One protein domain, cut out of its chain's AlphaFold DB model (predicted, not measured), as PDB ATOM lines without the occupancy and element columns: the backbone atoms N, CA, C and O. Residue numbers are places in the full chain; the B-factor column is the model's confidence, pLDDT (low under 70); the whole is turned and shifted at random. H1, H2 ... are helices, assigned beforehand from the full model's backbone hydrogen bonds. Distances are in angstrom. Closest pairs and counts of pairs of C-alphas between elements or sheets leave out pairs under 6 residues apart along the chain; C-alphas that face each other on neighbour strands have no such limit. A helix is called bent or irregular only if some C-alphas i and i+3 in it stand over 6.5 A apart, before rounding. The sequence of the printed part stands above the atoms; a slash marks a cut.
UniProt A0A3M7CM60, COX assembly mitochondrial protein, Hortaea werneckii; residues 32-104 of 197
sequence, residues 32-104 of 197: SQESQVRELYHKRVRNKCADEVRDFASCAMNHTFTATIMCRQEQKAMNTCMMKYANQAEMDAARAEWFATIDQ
ATOM      1  N   SER A  32     -31.864  37.803  -2.905       85.44
ATOM      2  CA  SER A  32     -32.254  38.270  -4.243       85.44
ATOM      3  C   SER A  32     -31.833  39.720  -4.524       85.44
ATOM      4  O   SER A  32     -31.522  40.068  -5.660       85.44
ATOM      5  N   GLN A  33     -31.788  40.583  -3.510       86.06
ATOM      6  CA  GLN A  33     -31.293  41.954  -3.663       86.06
ATOM      7  C   GLN A  33     -29.773  41.958  -3.851       86.06
ATOM      8  O   GLN A  33     -29.253  42.669  -4.708       86.06
ATOM      9  N   GLU A  34     -29.054  41.103  -3.124       88.25
ATOM     10  CA  GLU A  34     -27.612  40.953  -3.309       88.25
ATOM     11  C   GLU A  34     -27.235  40.400  -4.684       88.25
ATOM     12  O   GLU A  34     -26.213  40.813  -5.234       88.25
ATOM     13  N   SER A  35     -28.035  39.499  -5.267       90.00
ATOM     14  CA  SER A  35     -27.775  39.019  -6.629       90.00
ATOM     15  C   SER A  35     -27.879  40.158  -7.648       90.00
ATOM     16  O   SER A  35     -26.988  40.301  -8.482       90.00
ATOM     17  N   GLN A  36     -28.873  41.045  -7.513       89.88
ATOM     18  CA  GLN A  36     -29.021  42.229  -8.373       89.88
ATOM     19  C   GLN A  36     -27.862  43.223  -8.214       89.88
ATOM     20  O   GLN A  36     -27.403  43.817  -9.190       89.88
ATOM     21  N   VAL A  37     -27.358  43.400  -6.991       91.50
ATOM     22  CA  VAL A  37     -26.160  44.216  -6.746       91.50
ATOM     23  C   VAL A  37     -24.929  43.581  -7.401       91.50
ATOM     24  O   VAL A  37     -24.143  44.287  -8.034       91.50
ATOM     25  N   ARG A  38     -24.760  42.255  -7.295       91.25
ATOM     26  CA  ARG A  38     -23.659  41.527  -7.956       91.25
ATOM     27  C   ARG A  38     -23.733  41.640  -9.476       91.25
ATOM     28  O   ARG A  38     -22.700  41.815 -10.112       91.25
ATOM     29  N   GLU A  39     -24.928  41.606 -10.058       91.69
ATOM     30  CA  GLU A  39     -25.132  41.831 -11.493       91.69
ATOM     31  C   GLU A  39     -24.680  43.234 -11.928       91.69
ATOM     32  O   GLU A  39     -23.937  43.358 -12.906       91.69
ATOM     33  N   LEU A  40     -25.061  44.285 -11.187       91.81
ATOM     34  CA  LEU A  40     -24.611  45.658 -11.457       91.81
ATOM     35  C   LEU A  40     -23.093  45.801 -11.326       91.81
ATOM     36  O   LEU A  40     -22.447  46.413 -12.176       91.81
ATOM     37  N   TYR A  41     -22.513  45.185 -10.300       93.12
ATOM     38  CA  TYR A  41     -21.069  45.150 -10.106       93.12
ATOM     39  C   TYR A  41     -20.346  44.462 -11.275       93.12
ATOM     40  O   TYR A  41     -19.447  45.057 -11.866       93.12
ATOM     41  N   HIS A  42     -20.779  43.267 -11.692       92.06
ATOM     42  CA  HIS A  42     -20.185  42.578 -12.842       92.06
ATOM     43  C   HIS A  42     -20.378  43.352 -14.151       92.06
ATOM     44  O   HIS A  42     -19.505  43.315 -15.017       92.06
ATOM     45  N   LYS A  43     -21.498  44.069 -14.314       92.38
ATOM     46  CA  LYS A  43     -21.717  44.963 -15.460       92.38
ATOM     47  C   LYS A  43     -20.703  46.110 -15.461       92.38
ATOM     48  O   LYS A  43     -20.085  46.377 -16.488       92.38
ATOM     49  N   ARG A  44     -20.469  46.751 -14.313       91.38
ATOM     50  CA  ARG A  44     -19.498  47.849 -14.187       91.38
ATOM     51  C   ARG A  44     -18.060  47.385 -14.428       91.38
ATOM     52  O   ARG A  44     -17.325  48.062 -15.140       91.38
ATOM     53  N   VAL A  45     -17.672  46.233 -13.879       92.94
ATOM     54  CA  VAL A  45     -16.338  45.647 -14.098       92.94
ATOM     55  C   VAL A  45     -16.127  45.319 -15.579       92.94
ATOM     56  O   VAL A  45     -15.103  45.704 -16.140       92.94
ATOM     57  N   ARG A  46     -17.114  44.703 -16.247       92.00
ATOM     58  CA  ARG A  46     -17.051  44.441 -17.696       92.00
ATOM     59  C   ARG A  46     -16.946  45.724 -18.520       92.00
ATOM     60  O   ARG A  46     -16.156  45.763 -19.452       92.00
ATOM     61  N   ASN A  47     -17.657  46.787 -18.142       92.94
ATOM     62  CA  ASN A  47     -17.554  48.082 -18.823       92.94
ATOM     63  C   ASN A  47     -16.166  48.729 -18.668       92.94
ATOM     64  O   ASN A  47     -15.692  49.371 -19.600       92.94
ATOM     65  N   LYS A  48     -15.504  48.562 -17.516       92.94
ATOM     66  CA  LYS A  48     -14.136  49.062 -17.283       92.94
ATOM     67  C   LYS A  48     -13.076  48.250 -18.028       92.94
ATOM     68  O   LYS A  48     -12.079  48.813 -18.456       92.94
ATOM     69  N   CYS A  49     -13.305  46.949 -18.187       95.62
ATOM     70  CA  CYS A  49     -12.433  46.030 -18.920       95.62
ATOM     71  C   CYS A  49     -12.898  45.788 -20.365       95.62
ATOM     72  O   CYS A  49     -12.601  44.739 -20.931       95.62
ATOM     73  N   ALA A  50     -13.659  46.717 -20.955       95.69
ATOM     74  CA  ALA A  50     -14.308  46.497 -22.244       95.69
ATOM     75  C   ALA A  50     -13.311  46.216 -23.377       95.69
ATOM     76  O   ALA A  50     -13.622  45.430 -24.265       95.69
ATOM     77  N   ASP A  51     -12.127  46.823 -23.337       95.44
ATOM     78  CA  ASP A  51     -11.113  46.651 -24.381       95.44
ATOM     79  C   ASP A  51     -10.505  45.242 -24.341       95.44
ATOM     80  O   ASP A  51     -10.577  44.517 -25.326       95.44
ATOM     81  N   GLU A  52     -10.093  44.771 -23.163       94.50
ATOM     82  CA  GLU A  52      -9.580  43.406 -22.966       94.50
ATOM     83  C   GLU A  52     -10.618  42.325 -23.333       94.50
ATOM     84  O   GLU A  52     -10.297  41.263 -23.866       94.50
ATOM     85  N   VAL A  53     -11.902  42.590 -23.048       94.25
ATOM     86  CA  VAL A  53     -13.008  41.691 -23.420       94.25
ATOM     87  C   VAL A  53     -13.206  41.667 -24.939       94.25
ATOM     88  O   VAL A  53     -13.492  40.605 -25.495       94.25
ATOM     89  N   ARG A  54     -13.053  42.807 -25.624       94.56
ATOM     90  CA  ARG A  54     -13.136  42.888 -27.091       94.56
ATOM     91  C   ARG A  54     -11.990  42.136 -27.753       94.56
ATOM     92  O   ARG A  54     -12.247  41.405 -28.707       94.56
ATOM     93  N   ASP A  55     -10.778  42.251 -27.227       94.81
ATOM     94  CA  ASP A  55      -9.610  41.555 -27.766       94.81
ATOM     95  C   ASP A  55      -9.762  40.036 -27.611       94.81
ATOM     96  O   ASP A  55      -9.630  39.292 -28.590       94.81
ATOM     97  N   PHE A  56     -10.209  39.570 -26.438       94.06
ATOM     98  CA  PHE A  56     -10.569  38.164 -26.242       94.06
ATOM     99  C   PHE A  56     -11.684  37.706 -27.196       94.06
ATOM    100  O   PHE A  56     -11.565  36.643 -27.810       94.06
ATOM    101  N   ALA A  57     -12.742  38.507 -27.368       94.62
ATOM    102  CA  ALA A  57     -13.836  38.189 -28.282       94.62
ATOM    103  C   ALA A  57     -13.360  38.101 -29.741       94.62
ATOM    104  O   ALA A  57     -13.753  37.180 -30.455       94.62
ATOM    105  N   SER A  58     -12.473  39.002 -30.171       94.19
ATOM    106  CA  SER A  58     -11.916  39.012 -31.528       94.19
ATOM    107  C   SER A  58     -11.118  37.738 -31.837       94.19
ATOM    108  O   SER A  58     -11.270  37.151 -32.910       94.19
ATOM    109  N   CYS A  59     -10.343  37.242 -30.867       94.00
ATOM    110  CA  CYS A  59      -9.631  35.975 -30.990       94.00
ATOM    111  C   CYS A  59     -10.599  34.778 -30.948       94.00
ATOM    112  O   CYS A  59     -10.500  33.857 -31.764       94.00
ATOM    113  N   ALA A  60     -11.582  34.803 -30.041       94.38
ATOM    114  CA  ALA A  60     -12.549  33.722 -29.866       94.38
ATOM    115  C   ALA A  60     -13.471  33.527 -31.083       94.38
ATOM    116  O   ALA A  60     -13.879  32.396 -31.351       94.38
ATOM    117  N   MET A  61     -13.746  34.580 -31.864       92.75
ATOM    118  CA  MET A  61     -14.542  34.477 -33.096       92.75
ATOM    119  C   MET A  61     -13.954  33.485 -34.113       92.75
ATOM    120  O   MET A  61     -14.712  32.831 -34.825       92.75
ATOM    121  N   ASN A  62     -12.627  33.320 -34.150       90.25
ATOM    122  CA  ASN A  62     -11.946  32.407 -35.077       90.25
ATOM    123  C   ASN A  62     -11.690  31.007 -34.483       90.25
ATOM    124  O   ASN A  62     -11.319  30.080 -35.205       90.25
ATOM    125  N   HIS A  63     -11.893  30.831 -33.173       89.31
ATOM    126  CA  HIS A  63     -11.524  29.622 -32.433       89.31
ATOM    127  C   HIS A  63     -12.660  29.157 -31.515       89.31
ATOM    128  O   HIS A  63     -12.541  29.194 -30.297       89.31
ATOM    129  N   THR A  64     -13.759  28.660 -32.082       85.94
ATOM    130  CA  THR A  64     -14.967  28.301 -31.312       85.94
ATOM    131  C   THR A  64     -14.751  27.205 -30.259       85.94
ATOM    132  O   THR A  64     -15.319  27.283 -29.174       85.94
ATOM    133  N   PHE A  65     -13.917  26.200 -30.544       89.75
ATOM    134  CA  PHE A  65     -13.675  25.066 -29.633       89.75
ATOM    135  C   PHE A  65     -12.330  25.132 -28.904       89.75
ATOM    136  O   PHE A  65     -12.187  24.601 -27.805       89.75
ATOM    137  N   THR A  66     -11.333  25.780 -29.505       92.88
ATOM    138  CA  THR A  66      -9.958  25.836 -28.986       92.88
ATOM    139  C   THR A  66      -9.579  27.210 -28.423       92.88
ATOM    140  O   THR A  66      -8.405  27.426 -28.118       92.88
ATOM    141  N   ALA A  67     -10.549  28.119 -28.222       90.81
ATOM    142  CA  ALA A  67     -10.343  29.473 -27.686       90.81
ATOM    143  C   ALA A  67      -9.486  29.499 -26.413       90.81
ATOM    144  O   ALA A  67      -8.551  30.283 -26.318       90.81
ATOM    145  N   THR A  68      -9.742  28.618 -25.446       87.25
ATOM    146  CA  THR A  68      -9.009  28.604 -24.165       87.25
ATOM    147  C   THR A  68      -7.517  28.293 -24.329       87.25
ATOM    148  O   THR A  68      -6.701  28.684 -23.496       87.25
ATOM    149  N   ILE A  69      -7.140  27.594 -25.404       93.00
ATOM    150  CA  ILE A  69      -5.745  27.249 -25.702       93.00
ATOM    151  C   ILE A  69      -5.118  28.325 -26.593       93.00
ATOM    152  O   ILE A  69      -4.059  28.849 -26.251       93.00
ATOM    153  N   MET A  70      -5.775  28.674 -27.705       93.06
ATOM    154  CA  MET A  70      -5.237  29.601 -28.712       93.06
ATOM    155  C   MET A  70      -5.297  31.068 -28.265       93.06
ATOM    156  O   MET A  70      -4.355  31.816 -28.492       93.06
ATOM    157  N   CYS A  71      -6.349  31.465 -27.545       95.56
ATOM    158  CA  CYS A  71      -6.568  32.826 -27.039       95.56
ATOM    159  C   CYS A  71      -6.168  32.980 -25.563       95.56
ATOM    160  O   CYS A  71      -6.693  33.832 -24.845       95.56
ATOM    161  N   ARG A  72      -5.248  32.139 -25.070       94.62
ATOM    162  CA  ARG A  72      -4.866  32.098 -23.649       94.62
ATOM    163  C   ARG A  72      -4.248  33.407 -23.147       94.62
ATOM    164  O   ARG A  72      -4.406  33.733 -21.972       94.62
ATOM    165  N   GLN A  73      -3.535  34.135 -24.009       94.50
ATOM    166  CA  GLN A  73      -2.935  35.427 -23.657       94.50
ATOM    167  C   GLN A  73      -4.018  36.479 -23.400       94.50
ATOM    168  O   GLN A  73      -4.081  37.010 -22.292       94.50
ATOM    169  N   GLU A  74      -4.941  36.658 -24.349       93.81
ATOM    170  CA  GLU A  74      -6.071  37.591 -24.218       93.81
ATOM    171  C   GLU A  74      -6.984  37.225 -23.044       93.81
ATOM    172  O   GLU A  74      -7.378  38.072 -22.246       93.81
ATOM    173  N   GLN A  75      -7.246  35.928 -22.846       93.38
ATOM    174  CA  GLN A  75      -8.013  35.456 -21.694       93.38
ATOM    175  C   GLN A  75      -7.340  35.836 -20.364       93.38
ATOM    176  O   GLN A  75      -8.015  36.216 -19.404       93.38
ATOM    177  N   LYS A  76      -6.007  35.740 -20.279       95.25
ATOM    178  CA  LYS A  76      -5.259  36.127 -19.077       95.25
ATOM    179  C   LYS A  76      -5.270  37.643 -18.879       95.25
ATOM    180  O   LYS A  76      -5.392  38.078 -17.731       95.25
ATOM    181  N   ALA A  77      -5.153  38.426 -19.949       95.38
ATOM    182  CA  ALA A  77      -5.214  39.884 -19.903       95.38
ATOM    183  C   ALA A  77      -6.580  40.362 -19.377       95.38
ATOM    184  O   ALA A  77      -6.644  41.031 -18.339       95.38
ATOM    185  N   MET A  78      -7.668  39.845 -19.958       94.69
ATOM    186  CA  MET A  78      -9.044  40.068 -19.501       94.69
ATOM    187  C   MET A  78      -9.235  39.694 -18.027       94.69
ATOM    188  O   MET A  78      -9.699  40.515 -17.233       94.69
ATOM    189  N   ASN A  79      -8.833  38.484 -17.623       93.44
ATOM    190  CA  ASN A  79      -8.974  38.036 -16.235       93.44
ATOM    191  C   ASN A  79      -8.160  38.902 -15.264       93.44
ATOM    192  O   ASN A  79      -8.618  39.204 -14.164       93.44
ATOM    193  N   THR A  80      -6.970  39.346 -15.671       95.38
ATOM    194  CA  THR A  80      -6.138  40.244 -14.860       95.38
ATOM    195  C   THR A  80      -6.821  41.599 -14.672       95.38
ATOM    196  O   THR A  80      -6.820  42.127 -13.560       95.38
ATOM    197  N   CYS A  81      -7.450  42.148 -15.717       94.69
ATOM    198  CA  CYS A  81      -8.239  43.375 -15.607       94.69
ATOM    199  C   CYS A  81      -9.442  43.195 -14.672       94.69
ATOM    200  O   CYS A  81      -9.638  43.999 -13.759       94.69
ATOM    201  N   MET A  82     -10.212  42.115 -14.842       91.38
ATOM    202  CA  MET A  82     -11.375  41.841 -13.991       91.38
ATOM    203  C   MET A  82     -10.982  41.723 -12.515       91.38
ATOM    204  O   MET A  82     -11.646  42.302 -11.659       91.38
ATOM    205  N   MET A  83      -9.863  41.054 -12.217       91.94
ATOM    206  CA  MET A  83      -9.344  40.930 -10.852       91.94
ATOM    207  C   MET A  83      -8.856  42.263 -10.270       91.94
ATOM    208  O   MET A  83      -9.016  42.489  -9.075       91.94
ATOM    209  N   LYS A  84      -8.311  43.182 -11.083       91.44
ATOM    210  CA  LYS A  84      -7.901  44.520 -10.610       91.44
ATOM    211  C   LYS A  84      -9.073  45.360 -10.107       91.44
ATOM    212  O   LYS A  84      -8.911  46.122  -9.156       91.44
ATOM    213  N   TYR A  85     -10.236  45.236 -10.741       90.56
ATOM    214  CA  TYR A  85     -11.452  45.941 -10.328       90.56
ATOM    215  C   TYR A  85     -12.318  45.131  -9.365       90.56
ATOM    216  O   TYR A  85     -13.378  45.612  -8.954       90.56
ATOM    217  N   ALA A  86     -11.859  43.945  -8.955       86.44
ATOM    218  CA  ALA A  86     -12.571  43.089  -8.026       86.44
ATOM    219  C   ALA A  86     -12.433  43.544  -6.561       86.44
ATOM    220  O   ALA A  86     -12.045  42.776  -5.683       86.44
ATOM    221  N   ASN A  87     -12.721  44.820  -6.299       88.44
ATOM    222  CA  ASN A  87     -12.516  45.460  -5.004       88.44
ATOM    223  C   ASN A  87     -13.837  45.659  -4.255       88.44
ATOM    224  O   ASN A  87     -14.873  45.968  -4.848       88.44
ATOM    225  N   GLN A  88     -13.774  45.600  -2.922       85.69
ATOM    226  CA  GLN A  88     -14.927  45.875  -2.058       85.69
ATOM    227  C   GLN A  88     -15.502  47.286  -2.284       85.69
ATOM    228  O   GLN A  88     -16.716  47.461  -2.283       85.69
ATOM    229  N   ALA A  89     -14.645  48.273  -2.570       85.56
ATOM    230  CA  ALA A  89     -15.072  49.639  -2.876       85.56
ATOM    231  C   ALA A  89     -16.002  49.713  -4.104       85.56
ATOM    232  O   ALA A  89     -16.958  50.487  -4.117       85.56
ATOM    233  N   GLU A  90     -15.769  48.880  -5.122       86.19
ATOM    234  CA  GLU A  90     -16.637  48.807  -6.302       86.19
ATOM    235  C   GLU A  90     -17.973  48.138  -5.978       86.19
ATOM    236  O   GLU A  90     -19.014  48.595  -6.451       86.19
ATOM    237  N   MET A  91     -17.954  47.101  -5.135       85.75
ATOM    238  CA  MET A  91     -19.157  46.468  -4.586       85.75
ATOM    239  C   MET A  91     -20.007  47.468  -3.785       85.75
ATOM    240  O   MET A  91     -21.220  47.522  -3.974       85.75
ATOM    241  N   ASP A  92     -19.394  48.305  -2.948       88.19
ATOM    242  CA  ASP A  92     -20.109  49.311  -2.152       88.19
ATOM    243  C   ASP A  92     -20.660  50.449  -3.022       88.19
ATOM    244  O   ASP A  92     -21.812  50.859  -2.863       88.19
ATOM    245  N   ALA A  93     -19.903  50.890  -4.029       87.19
ATOM    246  CA  ALA A  93     -20.404  51.834  -5.022       87.19
ATOM    247  C   ALA A  93     -21.534  51.232  -5.883       87.19
ATOM    248  O   ALA A  93     -22.417  51.957  -6.339       87.19
ATOM    249  N   ALA A  94     -21.528  49.921  -6.144       88.88
ATOM    250  CA  ALA A  94     -22.625  49.234  -6.833       88.88
ATOM    251  C   ALA A  94     -23.874  49.121  -5.944       88.88
ATOM    252  O   ALA A  94     -24.985  49.300  -6.439       88.88
ATOM    253  N   ARG A  95     -23.708  48.905  -4.631       87.69
ATOM    254  CA  ARG A  95     -24.813  48.981  -3.659       87.69
ATOM    255  C   ARG A  95     -25.451  50.367  -3.661       87.69
ATOM    256  O   ARG A  95     -26.667  50.462  -3.776       87.69
ATOM    257  N   ALA A  96     -24.644  51.426  -3.580       86.75
ATOM    258  CA  ALA A  96     -25.138  52.804  -3.577       86.75
ATOM    259  C   ALA A  96     -25.931  53.140  -4.853       86.75
ATOM    260  O   ALA A  96     -27.029  53.688  -4.775       86.75
ATOM    261  N   GLU A  97     -25.418  52.742  -6.021       86.88
ATOM    262  CA  GLU A  97     -26.124  52.906  -7.297       86.88
ATOM    263  C   GLU A  97     -27.422  52.090  -7.342       86.88
ATOM    264  O   GLU A  97     -28.453  52.596  -7.785       86.88
ATOM    265  N   TRP A  98     -27.413  50.846  -6.850       88.56
ATOM    266  CA  TRP A  98     -28.614  50.012  -6.793       88.56
ATOM    267  C   TRP A  98     -29.715  50.678  -5.963       88.56
ATOM    268  O   TRP A  98     -30.844  50.776  -6.440       88.56
ATOM    269  N   PHE A  99     -29.376  51.206  -4.780       84.44
ATOM    270  CA  PHE A  99     -30.318  51.960  -3.948       84.44
ATOM    271  C   PHE A  99     -30.843  53.212  -4.664       84.44
ATOM    272  O   PHE A  99     -32.048  53.441  -4.648       84.44
ATOM    273  N   ALA A 100     -29.994  53.968  -5.368       85.31
ATOM    274  CA  ALA A 100     -30.440  55.116  -6.167       85.31
ATOM    275  C   ALA A 100     -31.361  54.710  -7.337       85.31
ATOM    276  O   ALA A 100     -32.277  55.438  -7.720       85.31
ATOM    277  N   THR A 101     -31.149  53.519  -7.896       83.06
ATOM    278  CA  THR A 101     -31.933  53.002  -9.024       83.06
ATOM    279  C   THR A 101     -33.273  52.401  -8.577       83.06
ATOM    280  O   THR A 101     -34.172  52.253  -9.403       83.06
ATOM    281  N   ILE A 102     -33.457  52.058  -7.293       83.62
ATOM    282  CA  ILE A 102     -34.740  51.556  -6.758       83.62
ATOM    283  C   ILE A 102     -35.863  52.560  -7.028       83.62
ATOM    284  O   ILE A 102     -36.917  52.168  -7.540       83.62
ATOM    285  N   ASP A 103     -35.612  53.839  -6.749       77.25
ATOM    286  CA  ASP A 103     -36.584  54.908  -6.964       77.25
ATOM    287  C   ASP A 103     -36.875  55.091  -8.456       77.25
ATOM    288  O   ASP A 103     -38.039  55.138  -8.859       77.25
ATOM    289  N   GLN A 104     -35.842  55.052  -9.303       81.00
ATOM    290  CA  GLN A 104     -36.017  55.115 -10.758       81.00
ATOM    291  C   GLN A 104     -36.827  53.929 -11.301       81.00
ATOM    292  O   GLN A 104     -37.729  54.103 -12.116       81.00
TER     293      GLN A 104
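This is residues 32 to 104 of the 197 residues of the protein "COX assembly mitochondrial protein" of Hortaea werneckii (UniProt A0A3M7CM60). Two pairs of helices set end to end make a long, loose rod: H1 and H5 cross at one end, H2 and H4 run side by side in opposite ways at the other, and little H3 sits at the far tip beside H2 and H4. The chain goes out along H1 and H2, turns through H3 and comes back along H4 and H5. The printed part has 73 residues with five named helices, H1 to H5 in order, and no named strand, and its class is all helix. It is loose, with a radius of gyration of the C-alphas of 15.0 A and spans of 44 by 21 by 19 A.

Find C-alpha 32 at (-32.254, 38.270, -4.243); from there H1 runs 24.8 A through residues 32 to 48. H2, residues 50 to 60, covers 15.0 A. H3 is residues 67 to 70, and H4, residues 72 to 84, starts at C-alpha 72 (-4.866, 32.098, -23.649) and covers 18.3 A. H5, residues 88 to 104, runs 24.6 A to C-alpha 104 at (-36.017, 55.115, -10.758); it is neither bent nor irregular, but only just: C-alphas 100 and 103 are 6.2 A apart.

Look at Tyr 41 and Ala 94, the closest C-alphas of H1 and H5 at 5.5 A; H1 touches H5 with residues 36 to 41 alone, opposite ways at a steep tilt of 67 degrees, only just short of about perpendicular. H2 and H4 touch at a shallow tilt of 22 degrees, opposite ways, closest at C-alphas 52 and 78, 4.8 A. H1 and H4 are close but not clearly touching, C-alphas 45 and 82 being closest at 6.3 A. H3 is close to but not clearly touching H2, with C-alphas 60 and 67 closest at 5.3 A. H2 and H5 are apart. Every O i to N i+4 pair is within hydrogen-bond range in H1, H2 and H4, 11 of 13 in H5, and H3 is too short for one.

The C-alphas of Met 70 and Asp 103, the two farthest apart, are 45.8 A from each other. The printed part has no cut and no long link. The mean pLDDT of the printed part is 90.7, and no printed residue is under 70.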